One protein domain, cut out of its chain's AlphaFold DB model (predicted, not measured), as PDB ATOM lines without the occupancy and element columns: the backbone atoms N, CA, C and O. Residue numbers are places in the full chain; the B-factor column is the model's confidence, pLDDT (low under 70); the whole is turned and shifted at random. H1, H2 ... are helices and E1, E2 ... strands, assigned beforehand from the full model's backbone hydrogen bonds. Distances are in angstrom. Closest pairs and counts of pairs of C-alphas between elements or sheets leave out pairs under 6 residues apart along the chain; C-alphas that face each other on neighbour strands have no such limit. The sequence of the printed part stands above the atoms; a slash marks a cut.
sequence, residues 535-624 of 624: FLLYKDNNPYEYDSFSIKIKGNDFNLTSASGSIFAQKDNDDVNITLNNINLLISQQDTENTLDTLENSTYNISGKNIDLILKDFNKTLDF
ATOM      1  N   PHE A 535     327.147 322.228 203.299       87.69
ATOM      2  CA  PHE A 535     327.658 323.347 202.505       87.69
ATOM      3  C   PHE A 535     326.523 324.203 201.906       87.69
ATOM      4  O   PHE A 535     326.763 325.116 201.118       87.69
ATOM      5  N   LEU A 536     325.269 323.901 202.245       91.62
ATOM      6  CA  LEU A 536     324.094 324.660 201.833       91.62
ATOM      7  C   LEU A 536     323.746 325.716 202.887       91.62
ATOM      8  O   LEU A 536     323.888 325.491 204.090       91.62
ATOM      9  N   LEU A 537     323.242 326.856 202.428       93.00
ATOM     10  CA  LEU A 537     322.724 327.931 203.267       93.00
ATOM     11  C   LEU A 537     321.274 328.226 202.882       93.00
ATOM     12  O   LEU A 537     320.880 328.084 201.726       93.00
ATOM     13  N   TYR A 538     320.478 328.698 203.830       92.62
ATOM     14  CA  TYR A 538     319.220 329.362 203.517       92.62
ATOM     15  C   TYR A 538     319.477 330.677 202.764       92.62
ATOM     16  O   TYR A 538     320.590 331.205 202.752       92.62
ATOM     17  N   LYS A 539     318.436 331.244 202.140       90.12
ATOM     18  CA  LYS A 539     318.549 332.523 201.411       90.12
ATOM     19  C   LYS A 539     318.990 333.715 202.265       90.12
ATOM     20  O   LYS A 539     319.500 334.690 201.726       90.12
ATOM     21  N   ASP A 540     318.806 333.649 203.576       90.44
ATOM     22  CA  ASP A 540     319.298 334.643 204.535       90.44
ATOM     23  C   ASP A 540     320.761 334.396 204.966       90.44
ATOM     24  O   ASP A 540     321.272 335.086 205.846       90.44
ATOM     25  N   ASN A 541     321.440 333.442 204.316       89.12
ATOM     26  CA  ASN A 541     322.796 332.966 204.587       89.12
ATOM     27  C   ASN A 541     322.982 332.253 205.936       89.12
ATOM     28  O   ASN A 541     324.121 331.996 206.330       89.12
ATOM     29  N   ASN A 542     321.899 331.882 206.627       91.31
ATOM     30  CA  ASN A 542     322.001 330.983 207.773       91.31
ATOM     31  C   ASN A 542     322.320 329.544 207.313       91.31
ATOM     32  O   ASN A 542     321.852 329.130 206.251       91.31
ATOM     33  N   PRO A 543     323.084 328.753 208.092       93.00
ATOM     34  CA  PRO A 543     323.393 327.363 207.748       93.00
ATOM     35  C   PRO A 543     322.147 326.483 207.566       93.00
ATOM     36  O   PRO A 543     321.241 326.487 208.402       93.00
ATOM     37  N   TYR A 544     322.108 325.696 206.487       94.69
ATOM     38  CA  TYR A 544     321.072 324.686 206.258       94.69
ATOM     39  C   TYR A 544     321.477 323.371 206.940       94.69
ATOM     40  O   TYR A 544     322.021 322.466 206.314       94.69
ATOM     41  N   GLU A 545     321.256 323.293 208.251       94.88
ATOM     42  CA  GLU A 545     321.734 322.190 209.111       94.88
ATOM     43  C   GLU A 545     320.597 321.351 209.723       94.88
ATOM     44  O   GLU A 545     320.829 320.477 210.562       94.88
ATOM     45  N   TYR A 546     319.353 321.628 209.326       95.81
ATOM     46  CA  TYR A 546     318.163 320.965 209.846       95.81
ATOM     47  C   TYR A 546     317.071 320.833 208.780       95.81
ATOM     48  O   TYR A 546     316.659 321.838 208.202       95.81
ATOM     49  N   ASP A 547     316.584 319.609 208.555       96.69
ATOM     50  CA  ASP A 547     315.407 319.315 207.725       96.69
ATOM     51  C   ASP A 547     314.882 317.888 207.994       96.69
ATOM     52  O   ASP A 547     315.476 317.100 208.736       96.69
ATOM     53  N   SER A 548     313.775 317.533 207.353       97.50
ATOM     54  CA  SER A 548     313.264 316.170 207.250       97.50
ATOM     55  C   SER A 548     313.284 315.716 205.790       97.50
ATOM     56  O   SER A 548     313.094 316.518 204.878       97.50
ATOM     57  N   PHE A 549     313.487 314.425 205.550       96.62
ATOM     58  CA  PHE A 549     313.601 313.848 204.214       96.62
ATOM     59  C   PHE A 549     312.664 312.657 204.062       96.62
ATOM     60  O   PHE A 549     312.639 311.780 204.918       96.62
ATOM     61  N   SER A 550     311.943 312.598 202.946       97.69
ATOM     62  CA  SER A 550     311.198 311.411 202.524       97.69
ATOM     63  C   SER A 550     311.866 310.814 201.296       97.69
ATOM     64  O   SER A 550     312.163 311.528 200.336       97.69
ATOM     65  N   ILE A 551     312.138 309.515 201.342       95.44
ATOM     66  CA  ILE A 551     312.909 308.778 200.350       95.44
ATOM     67  C   ILE A 551     312.113 307.541 199.939       95.44
ATOM     68  O   ILE A 551     311.750 306.705 200.764       95.44
ATOM     69  N   LYS A 552     311.865 307.395 198.641       95.81
ATOM     70  CA  LYS A 552     311.243 306.207 198.050       95.81
ATOM     71  C   LYS A 552     312.269 305.496 197.192       95.81
ATOM     72  O   LYS A 552     312.686 306.046 196.178       95.81
ATOM     73  N   ILE A 553     312.645 304.291 197.593       92.38
ATOM     74  CA  ILE A 553     313.610 303.436 196.903       92.38
ATOM     75  C   ILE A 553     312.836 302.336 196.181       92.38
ATOM     76  O   ILE A 553     311.996 301.670 196.791       92.38
ATOM     77  N   LYS A 554     313.125 302.151 194.893       91.56
ATOM     78  CA  LYS A 554     312.601 301.056 194.074       91.56
ATOM     79  C   LYS A 554     313.761 300.366 193.368       91.56
ATOM     80  O   LYS A 554     314.268 300.871 192.369       91.56
ATOM     81  N   GLY A 555     314.212 299.233 193.903       85.00
ATOM     82  CA  GLY A 555     315.434 298.583 193.427       85.00
ATOM     83  C   GLY A 555     316.651 299.512 193.537       85.00
ATOM     84  O   GLY A 555     317.051 299.877 194.640       85.00
ATOM     85  N   ASN A 556     317.237 299.895 192.398       83.06
ATOM     86  CA  ASN A 556     318.412 300.779 192.342       83.06
ATOM     87  C   ASN A 556     318.073 302.273 192.185       83.06
ATOM     88  O   ASN A 556     318.980 303.106 192.319       83.06
ATOM     89  N   ASP A 557     316.807 302.594 191.919       90.69
ATOM     90  CA  ASP A 557     316.309 303.954 191.718       90.69
ATOM     91  C   ASP A 557     315.807 304.545 193.037       90.69
ATOM     92  O   ASP A 557     315.350 303.826 193.937       90.69
ATOM     93  N   PHE A 558     315.847 305.873 193.152       92.56
ATOM     94  CA  PHE A 558     315.284 306.554 194.314       92.56
ATOM     95  C   PHE A 558     314.703 307.923 193.979       92.56
ATOM     96  O   PHE A 558     315.142 308.597 193.053       92.56
ATOM     97  N   ASN A 559     313.749 308.354 194.801       95.81
ATOM     98  CA  ASN A 559     313.267 309.728 194.872       95.81
ATOM     99  C   ASN A 559     313.412 310.227 196.304       95.81
ATOM    100  O   ASN A 559     312.897 309.584 197.213       95.81
ATOM    101  N   LEU A 560     314.072 311.361 196.494       96.00
ATOM    102  CA  LEU A 560     314.274 312.043 197.764       96.00
ATOM    103  C   LEU A 560     313.651 313.436 197.689       96.00
ATOM    104  O   LEU A 560     313.903 314.194 196.754       96.00
ATOM    105  N   THR A 561     312.867 313.785 198.700       97.25
ATOM    106  CA  THR A 561     312.256 315.108 198.882       97.25
ATOM    107  C   THR A 561     312.542 315.607 200.286       97.25
ATOM    108  O   THR A 561     312.270 314.881 201.244       97.25
ATOM    109  N   SER A 562     313.028 316.839 200.423       96.94
ATOM    110  CA  SER A 562     313.086 317.508 201.723       96.94
ATOM    111  C   SER A 562     311.729 318.111 202.103       96.94
ATOM    112  O   SER A 562     310.962 318.542 201.237       96.94
ATOM    113  N   ALA A 563     311.420 318.165 203.397       96.44
ATOM    114  CA  ALA A 563     310.165 318.716 203.905       96.44
ATOM    115  C   ALA A 563     310.083 320.235 203.704       96.44
ATOM    116  O   ALA A 563     308.999 320.759 203.450       96.44
ATOM    117  N   SER A 564     311.222 320.937 203.738       94.19
ATOM    118  CA  SER A 564     311.286 322.358 203.364       94.19
ATOM    119  C   SER A 564     310.987 322.628 201.880       94.19
ATOM    120  O   SER A 564     310.739 323.774 201.508       94.19
ATOM    121  N   GLY A 565     311.037 321.607 201.016       94.38
ATOM    122  CA  GLY A 565     310.955 321.758 199.558       94.38
ATOM    123  C   GLY A 565     312.239 322.292 198.907       94.38
ATOM    124  O   GLY A 565     312.261 322.530 197.695       94.38
ATOM    125  N   SER A 566     313.300 322.470 199.699       94.00
ATOM    126  CA  SER A 566     314.592 322.998 199.257       94.00
ATOM    127  C   SER A 566     315.390 322.014 198.407       94.00
ATOM    128  O   SER A 566     316.144 322.443 197.539       94.00
ATOM    129  N   ILE A 567     315.234 320.707 198.639       94.81
ATOM    130  CA  ILE A 567     315.995 319.663 197.950       94.81
ATOM    131  C   ILE A 567     315.036 318.621 197.383       94.81
ATOM    132  O   ILE A 567     314.228 318.026 198.098       94.81
ATOM    133  N   PHE A 568     315.184 318.355 196.091       96.31
ATOM    134  CA  PHE A 568     314.623 317.189 195.427       96.31
ATOM    135  C   PHE A 568     315.748 316.453 194.706       96.31
ATOM    136  O   PHE A 568     316.511 317.077 193.978       96.31
ATOM    137  N   ALA A 569     315.873 315.145 194.900       94.56
ATOM    138  CA  ALA A 569     316.842 314.337 194.173       94.56
ATOM    139  C   ALA A 569     316.182 313.068 193.645       94.56
ATOM    140  O   ALA A 569     315.491 312.369 194.381       94.56
ATOM    141  N   GLN A 570     316.412 312.758 192.379       94.88
ATOM    142  CA  GLN A 570     315.892 311.572 191.723       94.88
ATOM    143  C   GLN A 570     317.025 310.853 191.007       94.88
ATOM    144  O   GLN A 570     317.761 311.466 190.237       94.88
ATOM    145  N   LYS A 571     317.125 309.548 191.229       90.94
ATOM    146  CA  LYS A 571     317.961 308.657 190.434       90.94
ATOM    147  C   LYS A 571     317.079 307.787 189.553       90.94
ATOM    148  O   LYS A 571     316.160 307.151 190.066       90.94
ATOM    149  N   ASP A 572     317.390 307.774 188.264       86.44
ATOM    150  CA  ASP A 572     316.773 306.916 187.253       86.44
ATOM    151  C   ASP A 572     317.904 306.270 186.438       86.44
ATOM    152  O   ASP A 572     318.643 306.957 185.730       86.44
ATOM    153  N   ASN A 573     318.094 304.957 186.596       82.25
ATOM    154  CA  ASN A 573     319.252 304.218 186.080       82.25
ATOM    155  C   ASN A 573     320.589 304.764 186.622       82.25
ATOM    156  O   ASN A 573     320.833 304.692 187.827       82.25
ATOM    157  N   ASP A 574     321.463 305.288 185.761       83.12
ATOM    158  CA  ASP A 574     322.791 305.802 186.133       83.12
ATOM    159  C   ASP A 574     322.825 307.337 186.276       83.12
ATOM    160  O   ASP A 574     323.846 307.899 186.677       83.12
ATOM    161  N   ASP A 575     321.707 308.021 186.008       88.50
ATOM    162  CA  ASP A 575     321.612 309.478 186.097       88.50
ATOM    163  C   ASP A 575     320.971 309.914 187.420       88.50
ATOM    164  O   ASP A 575     319.890 309.460 187.807       88.50
ATOM    165  N   VAL A 576     321.631 310.843 188.111       90.56
ATOM    166  CA  VAL A 576     321.161 311.459 189.355       90.56
ATOM    167  C   VAL A 576     320.845 312.927 189.091       90.56
ATOM    168  O   VAL A 576     321.734 313.747 188.875       90.56
ATOM    169  N   ASN A 577     319.564 313.277 189.139       93.88
ATOM    170  CA  ASN A 577     319.068 314.636 188.968       93.88
ATOM    171  C   ASN A 577     318.781 315.259 190.336       93.88
ATOM    172  O   ASN A 577     317.983 314.730 191.105       93.88
ATOM    173  N   ILE A 578     319.404 316.393 190.638       94.12
ATOM    174  CA  ILE A 578     319.252 317.139 191.888       94.12
ATOM    175  C   ILE A 578     318.654 318.507 191.551       94.12
ATOM    176  O   ILE A 578     319.127 319.204 190.658       94.12
ATOM    177  N   THR A 579     317.593 318.892 192.250       95.06
ATOM    178  CA  THR A 579     316.954 320.207 192.163       95.06
ATOM    179  C   THR A 579     317.072 320.910 193.506       95.06
ATOM    180  O   THR A 579     316.632 320.377 194.525       95.06
ATOM    181  N   LEU A 580     317.649 322.108 193.494       94.62
ATOM    182  CA  LEU A 580     317.814 322.966 194.664       94.62
ATOM    183  C   LEU A 580     316.907 324.197 194.532       94.62
ATOM    184  O   LEU A 580     316.952 324.897 193.522       94.62
ATOM    185  N   ASN A 581     316.082 324.479 195.539       94.19
ATOM    186  CA  ASN A 581     315.133 325.593 195.526       94.19
ATOM    187  C   ASN A 581     315.347 326.502 196.735       94.19
ATOM    188  O   ASN A 581     315.273 326.031 197.866       94.19
ATOM    189  N   ASN A 582     315.503 327.811 196.512       93.81
ATOM    190  CA  ASN A 582     315.582 328.812 197.588       93.81
ATOM    191  C   ASN A 582     316.672 328.522 198.644       93.81
ATOM    192  O   ASN A 582     316.486 328.809 199.828       93.81
ATOM    193  N   ILE A 583     317.806 327.973 198.213       94.31
ATOM    194  CA  ILE A 583     318.982 327.704 199.048       94.31
ATOM    195  C   ILE A 583     320.242 328.144 198.312       94.31
ATOM    196  O   ILE A 583     320.306 328.085 197.091       94.31
ATOM    197  N   ASN A 584     321.243 328.602 199.046       93.75
ATOM    198  CA  ASN A 584     322.516 329.045 198.500       93.75
ATOM    199  C   ASN A 584     323.570 327.943 198.652       93.75
ATOM    200  O   ASN A 584     323.547 327.163 199.604       93.75
ATOM    201  N   LEU A 585     324.495 327.874 197.697       90.94
ATOM    202  CA  LEU A 585     325.604 326.924 197.668       90.94
ATOM    203  C   LEU A 585     326.871 327.630 198.149       90.94
ATOM    204  O   LEU A 585     327.374 328.514 197.460       90.94
ATOM    205  N   LEU A 586     327.402 327.243 199.307       89.38
ATOM    206  CA  LEU A 586     328.690 327.725 199.798       89.38
ATOM    207  C   LEU A 586     329.793 326.763 199.347       89.38
ATOM    208  O   LEU A 586     329.818 325.616 199.772       89.38
ATOM    209  N   ILE A 587     330.715 327.223 198.503       85.81
ATOM    210  CA  ILE A 587     331.840 326.410 198.019       85.81
ATOM    211  C   ILE A 587     333.160 327.035 198.465       85.81
ATOM    212  O   ILE A 587     333.393 328.227 198.240       85.81
ATOM    213  N   SER A 588     334.043 326.221 199.047       82.19
ATOM    214  CA  SER A 588     335.457 326.549 199.252       82.19
ATOM    215  C   SER A 588     336.398 325.550 198.561       82.19
ATOM    216  O   SER A 588     336.023 324.419 198.266       82.19
ATOM    217  N   GLN A 589     337.646 325.946 198.314       71.19
ATOM    218  CA  GLN A 589     338.710 325.134 197.727       71.19
ATOM    219  C   GLN A 589     339.002 323.907 198.595       71.19
ATOM    220  O   GLN A 589     339.226 322.822 198.062       71.19
ATOM    221  N   GLN A 590     338.898 324.041 199.921       67.75
ATOM    222  CA  GLN A 590     339.003 322.910 200.849       67.75
ATOM    223  C   GLN A 590     337.870 321.888 200.661       67.75
ATOM    224  O   GLN A 590     338.096 320.694 200.845       67.75
ATOM    225  N   ASP A 591     336.681 322.324 200.228       63.28
ATOM    226  CA  ASP A 591     335.558 321.430 199.914       63.28
ATOM    227  C   ASP A 591     335.755 320.688 198.573       63.28
ATOM    228  O   ASP A 591     335.055 319.715 198.293       63.28
ATOM    229  N   THR A 592     336.720 321.115 197.743       58.38
ATOM    230  CA  THR A 592     336.992 320.544 196.407       58.38
ATOM    231  C   THR A 592     338.173 319.569 196.348       58.38
ATOM    232  O   THR A 592     338.350 318.893 195.336       58.38
ATOM    233  N   GLU A 593     338.971 319.438 197.412       46.72
ATOM    234  CA  GLU A 593     340.284 318.771 197.353       46.72
ATOM    235  C   GLU A 593     340.279 317.223 197.354       46.72
ATOM    236  O   GLU A 593     341.348 316.632 197.421       46.72
ATOM    237  N   ASN A 594     339.141 316.517 197.238       46.28
ATOM    238  CA  ASN A 594     339.137 315.035 197.309       46.28
ATOM    239  C   ASN A 594     338.017 314.291 196.537       46.28
ATOM    240  O   ASN A 594     337.661 313.170 196.903       46.28
ATOM    241  N   THR A 595     337.417 314.856 195.484       48.91
ATOM    242  CA  THR A 595     336.159 314.304 194.918       48.91
ATOM    243  C   THR A 595     336.212 313.717 193.502       48.91
ATOM    244  O   THR A 595     335.199 313.178 193.059       48.91
ATOM    245  N   LEU A 596     337.351 313.722 192.801       43.84
ATOM    246  CA  LEU A 596     337.420 313.192 191.424       43.84
ATOM    247  C   LEU A 596     337.592 311.663 191.320       43.84
ATOM    248  O   LEU A 596     337.118 311.082 190.347       43.84
ATOM    249  N   ASP A 597     338.155 310.988 192.324       44.06
ATOM    250  CA  ASP A 597     338.514 309.559 192.213       44.06
ATOM    251  C   ASP A 597     337.352 308.571 192.475       44.06
ATOM    252  O   ASP A 597     337.560 307.360 192.484       44.06
ATOM    253  N   THR A 598     336.118 309.041 192.716       46.84
ATOM    254  CA  THR A 598     334.978 308.156 193.075       46.84
ATOM    255  C   THR A 598     333.681 308.374 192.286       46.84
ATOM    256  O   THR A 598     332.664 307.770 192.620       46.84
ATOM    257  N   LEU A 599     333.699 309.183 191.220       50.03
ATOM    258  CA  LEU A 599     332.530 309.470 190.364       50.03
ATOM    259  C   LEU A 599     332.423 308.540 189.138       50.03
ATOM    260  O   LEU A 599     331.819 308.902 188.129       50.03
ATOM    261  N   GLU A 600     333.016 307.345 189.185       49.94
ATOM    262  CA  GLU A 600     332.944 306.420 188.052       49.94
ATOM    263  C   GLU A 600     331.512 305.882 187.860       49.94
ATOM    264  O   GLU A 600     330.951 305.223 188.735       49.94
ATOM    265  N   ASN A 601     330.964 306.136 186.663       57.41
ATOM    266  CA  ASN A 601     329.717 305.596 186.098       57.41
ATOM    267  C   ASN A 601     328.376 306.231 186.532       57.41
ATOM    268  O   ASN A 601     327.343 305.585 186.379       57.41
ATOM    269  N   SER A 602     328.326 307.476 187.027       67.44
ATOM    270  CA  SER A 602     327.035 308.171 187.233       67.44
ATOM    271  C   SER A 602     327.078 309.646 186.840       67.44
ATOM    272  O   SER A 602     327.981 310.376 187.255       67.44
ATOM    273  N   THR A 603     326.093 310.102 186.062       81.19
ATOM    274  CA  THR A 603     325.957 311.519 185.690       81.19
ATOM    275  C   THR A 603     325.189 312.256 186.780       81.19
ATOM    276  O   THR A 603     324.089 311.847 187.145       81.19
ATOM    277  N   TYR A 604     325.729 313.365 187.287       83.75
ATOM    278  CA  TYR A 604     325.037 314.219 188.254       83.75
ATOM    279  C   TYR A 604     324.580 315.508 187.574       83.75
ATOM    280  O   TYR A 604     325.400 316.346 187.204       83.75
ATOM    281  N   ASN A 605     323.267 315.680 187.436       89.19
ATOM    282  CA  ASN A 605     322.665 316.889 186.888       89.19
ATOM    283  C   ASN A 605     322.116 317.730 188.036       89.19
ATOM    284  O   ASN A 605     321.161 317.328 188.699       89.19
ATOM    285  N   ILE A 606     322.699 318.904 188.271       88.25
ATOM    286  CA  ILE A 606     322.218 319.835 189.292       88.25
ATOM    287  C   ILE A 606     321.474 320.968 188.591       88.25
ATOM    288  O   ILE A 606     322.033 321.683 187.764       88.25
ATOM    289  N   SER A 607     320.204 321.124 188.937       90.56
ATOM    290  CA  SER A 607     319.369 322.257 188.562       90.56
ATOM    291  C   SER A 607     319.050 323.060 189.813       90.56
ATOM    292  O   SER A 607     318.923 322.503 190.906       90.56
ATOM    293  N   GLY A 608     318.892 324.368 189.681       89.12
ATOM    294  CA  GLY A 608     318.347 325.123 190.790       89.12
ATOM    295  C   GLY A 608     317.541 326.324 190.366       89.12
ATOM    296  O   GLY A 608     317.594 326.778 189.225       89.12
ATOM    297  N   LYS A 609     316.723 326.769 191.311       91.00
ATOM    298  CA  LYS A 609     315.762 327.846 191.151       91.00
ATOM    299  C   LYS A 609     315.916 328.797 192.321       91.00
ATOM    300  O   LYS A 609     315.647 328.402 193.459       91.00
ATOM    301  N   ASN A 610     316.269 330.048 192.018       91.56
ATOM    302  CA  ASN A 610     316.554 331.065 193.024       91.56
ATOM    303  C   ASN A 610     317.662 330.566 193.963       91.56
ATOM    304  O   ASN A 610     317.406 330.259 195.129       91.56
ATOM    305  N   ILE A 611     318.872 330.425 193.427       92.12
ATOM    306  CA  ILE A 611     320.047 329.880 194.120       92.12
ATOM    307  C   ILE A 611     321.242 330.805 193.879       92.12
ATOM    308  O   ILE A 611     321.515 331.179 192.745       92.12
ATOM    309  N   ASP A 612     321.976 331.147 194.937       91.88
ATOM    310  CA  ASP A 612     323.217 331.914 194.806       91.88
ATOM    311  C   ASP A 612     324.402 330.980 195.063       91.88
ATOM    312  O   ASP A 612     324.399 330.194 196.016       91.88
ATOM    313  N   LEU A 613     325.426 331.062 194.218       90.19
ATOM    314  CA  LEU A 613     326.687 330.351 194.390       90.19
ATOM    315  C   LEU A 613     327.699 331.270 195.081       90.19
ATOM    316  O   LEU A 613     328.202 332.217 194.475       90.19
ATOM    317  N   ILE A 614     328.018 330.976 196.338       90.19
ATOM    318  CA  ILE A 614     328.935 331.746 197.178       90.19
ATOM    319  C   ILE A 614     330.304 331.065 197.177       90.19
ATOM    320  O   ILE A 614     330.508 330.007 197.771       90.19
ATOM    321  N   LEU A 615     331.266 331.700 196.518       89.06
ATOM    322  CA  LEU A 615     332.650 331.257 196.418       89.06
ATOM    323  C   LEU A 615     333.447 331.833 197.595       89.06
ATOM    324  O   LEU A 615     333.952 332.959 197.526       89.06
ATOM    325  N   LYS A 616     333.542 331.059 198.683       85.25
ATOM    326  CA  LYS A 616     334.058 331.503 199.988       85.25
ATOM    327  C   LYS A 616     335.472 332.075 199.900       85.25
ATOM    328  O   LYS A 616     335.723 333.153 200.433       85.25
ATOM    329  N   ASP A 617     336.372 331.411 199.179       86.00
ATOM    330  CA  ASP A 617     337.784 331.832 199.097       86.00
ATOM    331  C   ASP A 617     337.996 333.053 198.205       86.00
ATOM    332  O   ASP A 617     339.017 333.731 198.291       86.00
ATOM    333  N   PHE A 618     337.027 333.340 197.339       84.88
ATOM    334  CA  PHE A 618     337.079 334.463 196.411       84.88
ATOM    335  C   PHE A 618     336.255 335.657 196.893       84.88
ATOM    336  O   PHE A 618     336.307 336.709 196.255       84.88
ATOM    337  N   ASN A 619     335.503 335.499 197.989       83.69
ATOM    338  CA  ASN A 619     334.543 336.475 198.497       83.69
ATOM    339  C   ASN A 619     333.611 336.999 197.382       83.69
ATOM    340  O   ASN A 619     333.432 338.208 197.214       83.69
ATOM    341  N   LYS A 620     333.091 336.081 196.554       87.25
ATOM    342  CA  LYS A 620     332.224 336.377 195.402       87.25
ATOM    343  C   LYS A 620     330.940 335.562 195.457       87.25
ATOM    344  O   LYS A 620     330.979 334.392 195.822       87.25
ATOM    345  N   THR A 621     329.852 336.164 194.990       88.19
ATOM    346  CA  THR A 621     328.549 335.516 194.816       88.19
ATOM    347  C   THR A 621     328.149 335.575 193.344       88.19
ATOM    348  O   THR A 621     328.356 336.604 192.696       88.19
ATOM    349  N   LEU A 622     327.639 334.468 192.807       85.75
ATOM    350  CA  LEU A 622     327.031 334.388 191.481       85.75
ATOM    351  C   LEU A 622     325.548 334.044 191.642       85.75
ATOM    352  O   LEU A 622     325.229 332.997 192.203       85.75
ATOM    353  N   ASP A 623     324.671 334.904 191.140       82.50
ATOM    354  CA  ASP A 623     323.221 334.765 191.297       82.50
ATOM    355  C   ASP A 623     322.628 334.016 190.088       82.50
ATOM    356  O   ASP A 623     322.919 334.383 188.942       82.50
ATOM    357  N   PHE A 624     321.813 332.978 190.328       74.56
ATOM    358  CA  PHE A 624     321.211 332.124 189.291       74.56
ATOM    359  C   PHE A 624     319.694 331.912 189.448       74.56
ATOM    360  O   PHE A 624     319.184 331.707 190.583       74.56
TER     361      PHE A 624
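This is residues 535 to 624 of the 624 residues of an uncharacterized protein of Campylobacter lari (UniProt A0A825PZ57). Two sheets make a V: a wall of five longer strands, E2 to E5 and E7, and a smaller sheet of four shorter strands, E1, E6, E8 and E9. The corner of the V lies where E5 passes into E6 and E7 into E8, and a loop with H1 spans the open side, its residues 592 to 600 sticking out. The printed part has 90 residues with nine named strands and one named helix, in the order E1 E2 E3 E4 E5 E6 H1 E7 E8 E9, and is mostly strand. Both sheets are mixed, in the orders E2 E3 E4 E5 E7 and E1 E6 E8 E9. The whole is only just compact, close to loose, with a radius of gyration of the C-alphas of 14.3 A and spans of 42 by 32 by 21 A.

In the larger sheet, E2 is residues 546 to 554, 26.0 A long, from C-alpha 546 at (318.163, 320.965, 209.846). E3 is residues 557 to 562, 17.2 A; E4 is 567 to 572, 16.7 A; E5 is 575 to 581, 19.8 A; E7 is 603 to 609, 20.0 A. In the smaller sheet, E1 is residues 536 to 538, E6 is 583 to 587, 13.0 A, E8 is 612 to 615, and E9 is 620 to 623, ending at C-alpha 623 (323.221, 334.765, 191.297). H1 is residues 589 to 592.

E2, E3, E4 and E5 form a meander, each strand the antiparallel neighbour of the one before, in three hairpins. N 550 and O 561 of E2 and E3 are 2.9 A apart, N 560 and O 569 of E3 and E4 2.7 A, and N 579 and O 568 of E5 and E4 2.7 A, within hydrogen-bond range. E7 is parallel to E5 at 17 degrees, with N 576 and O 603 at 2.8 A. This sheet is twisted. E5 and E6 meet only through their link. E6 is antiparallel to E1, with N 584 and O 537 at 2.8 A, and parallel to E8, with N 614 and O 585 at 2.8 A. E8 and E9 are an antiparallel hairpin, with N 613 and O 622 at 2.8 A. E7 and E8 are apart. H1 is on neither sheet; it is too short for an O i to N i+4 pair, and its one O i to N i+3 pair is within range.

The C-alphas farthest apart, of Gly 555 and Asn 619, are 42.7 A apart. The printed part has no cut and no long link. The mean pLDDT of the printed part is 85.2; residues 590 to 602, of which 590 to 592 belong to H1, are under 70.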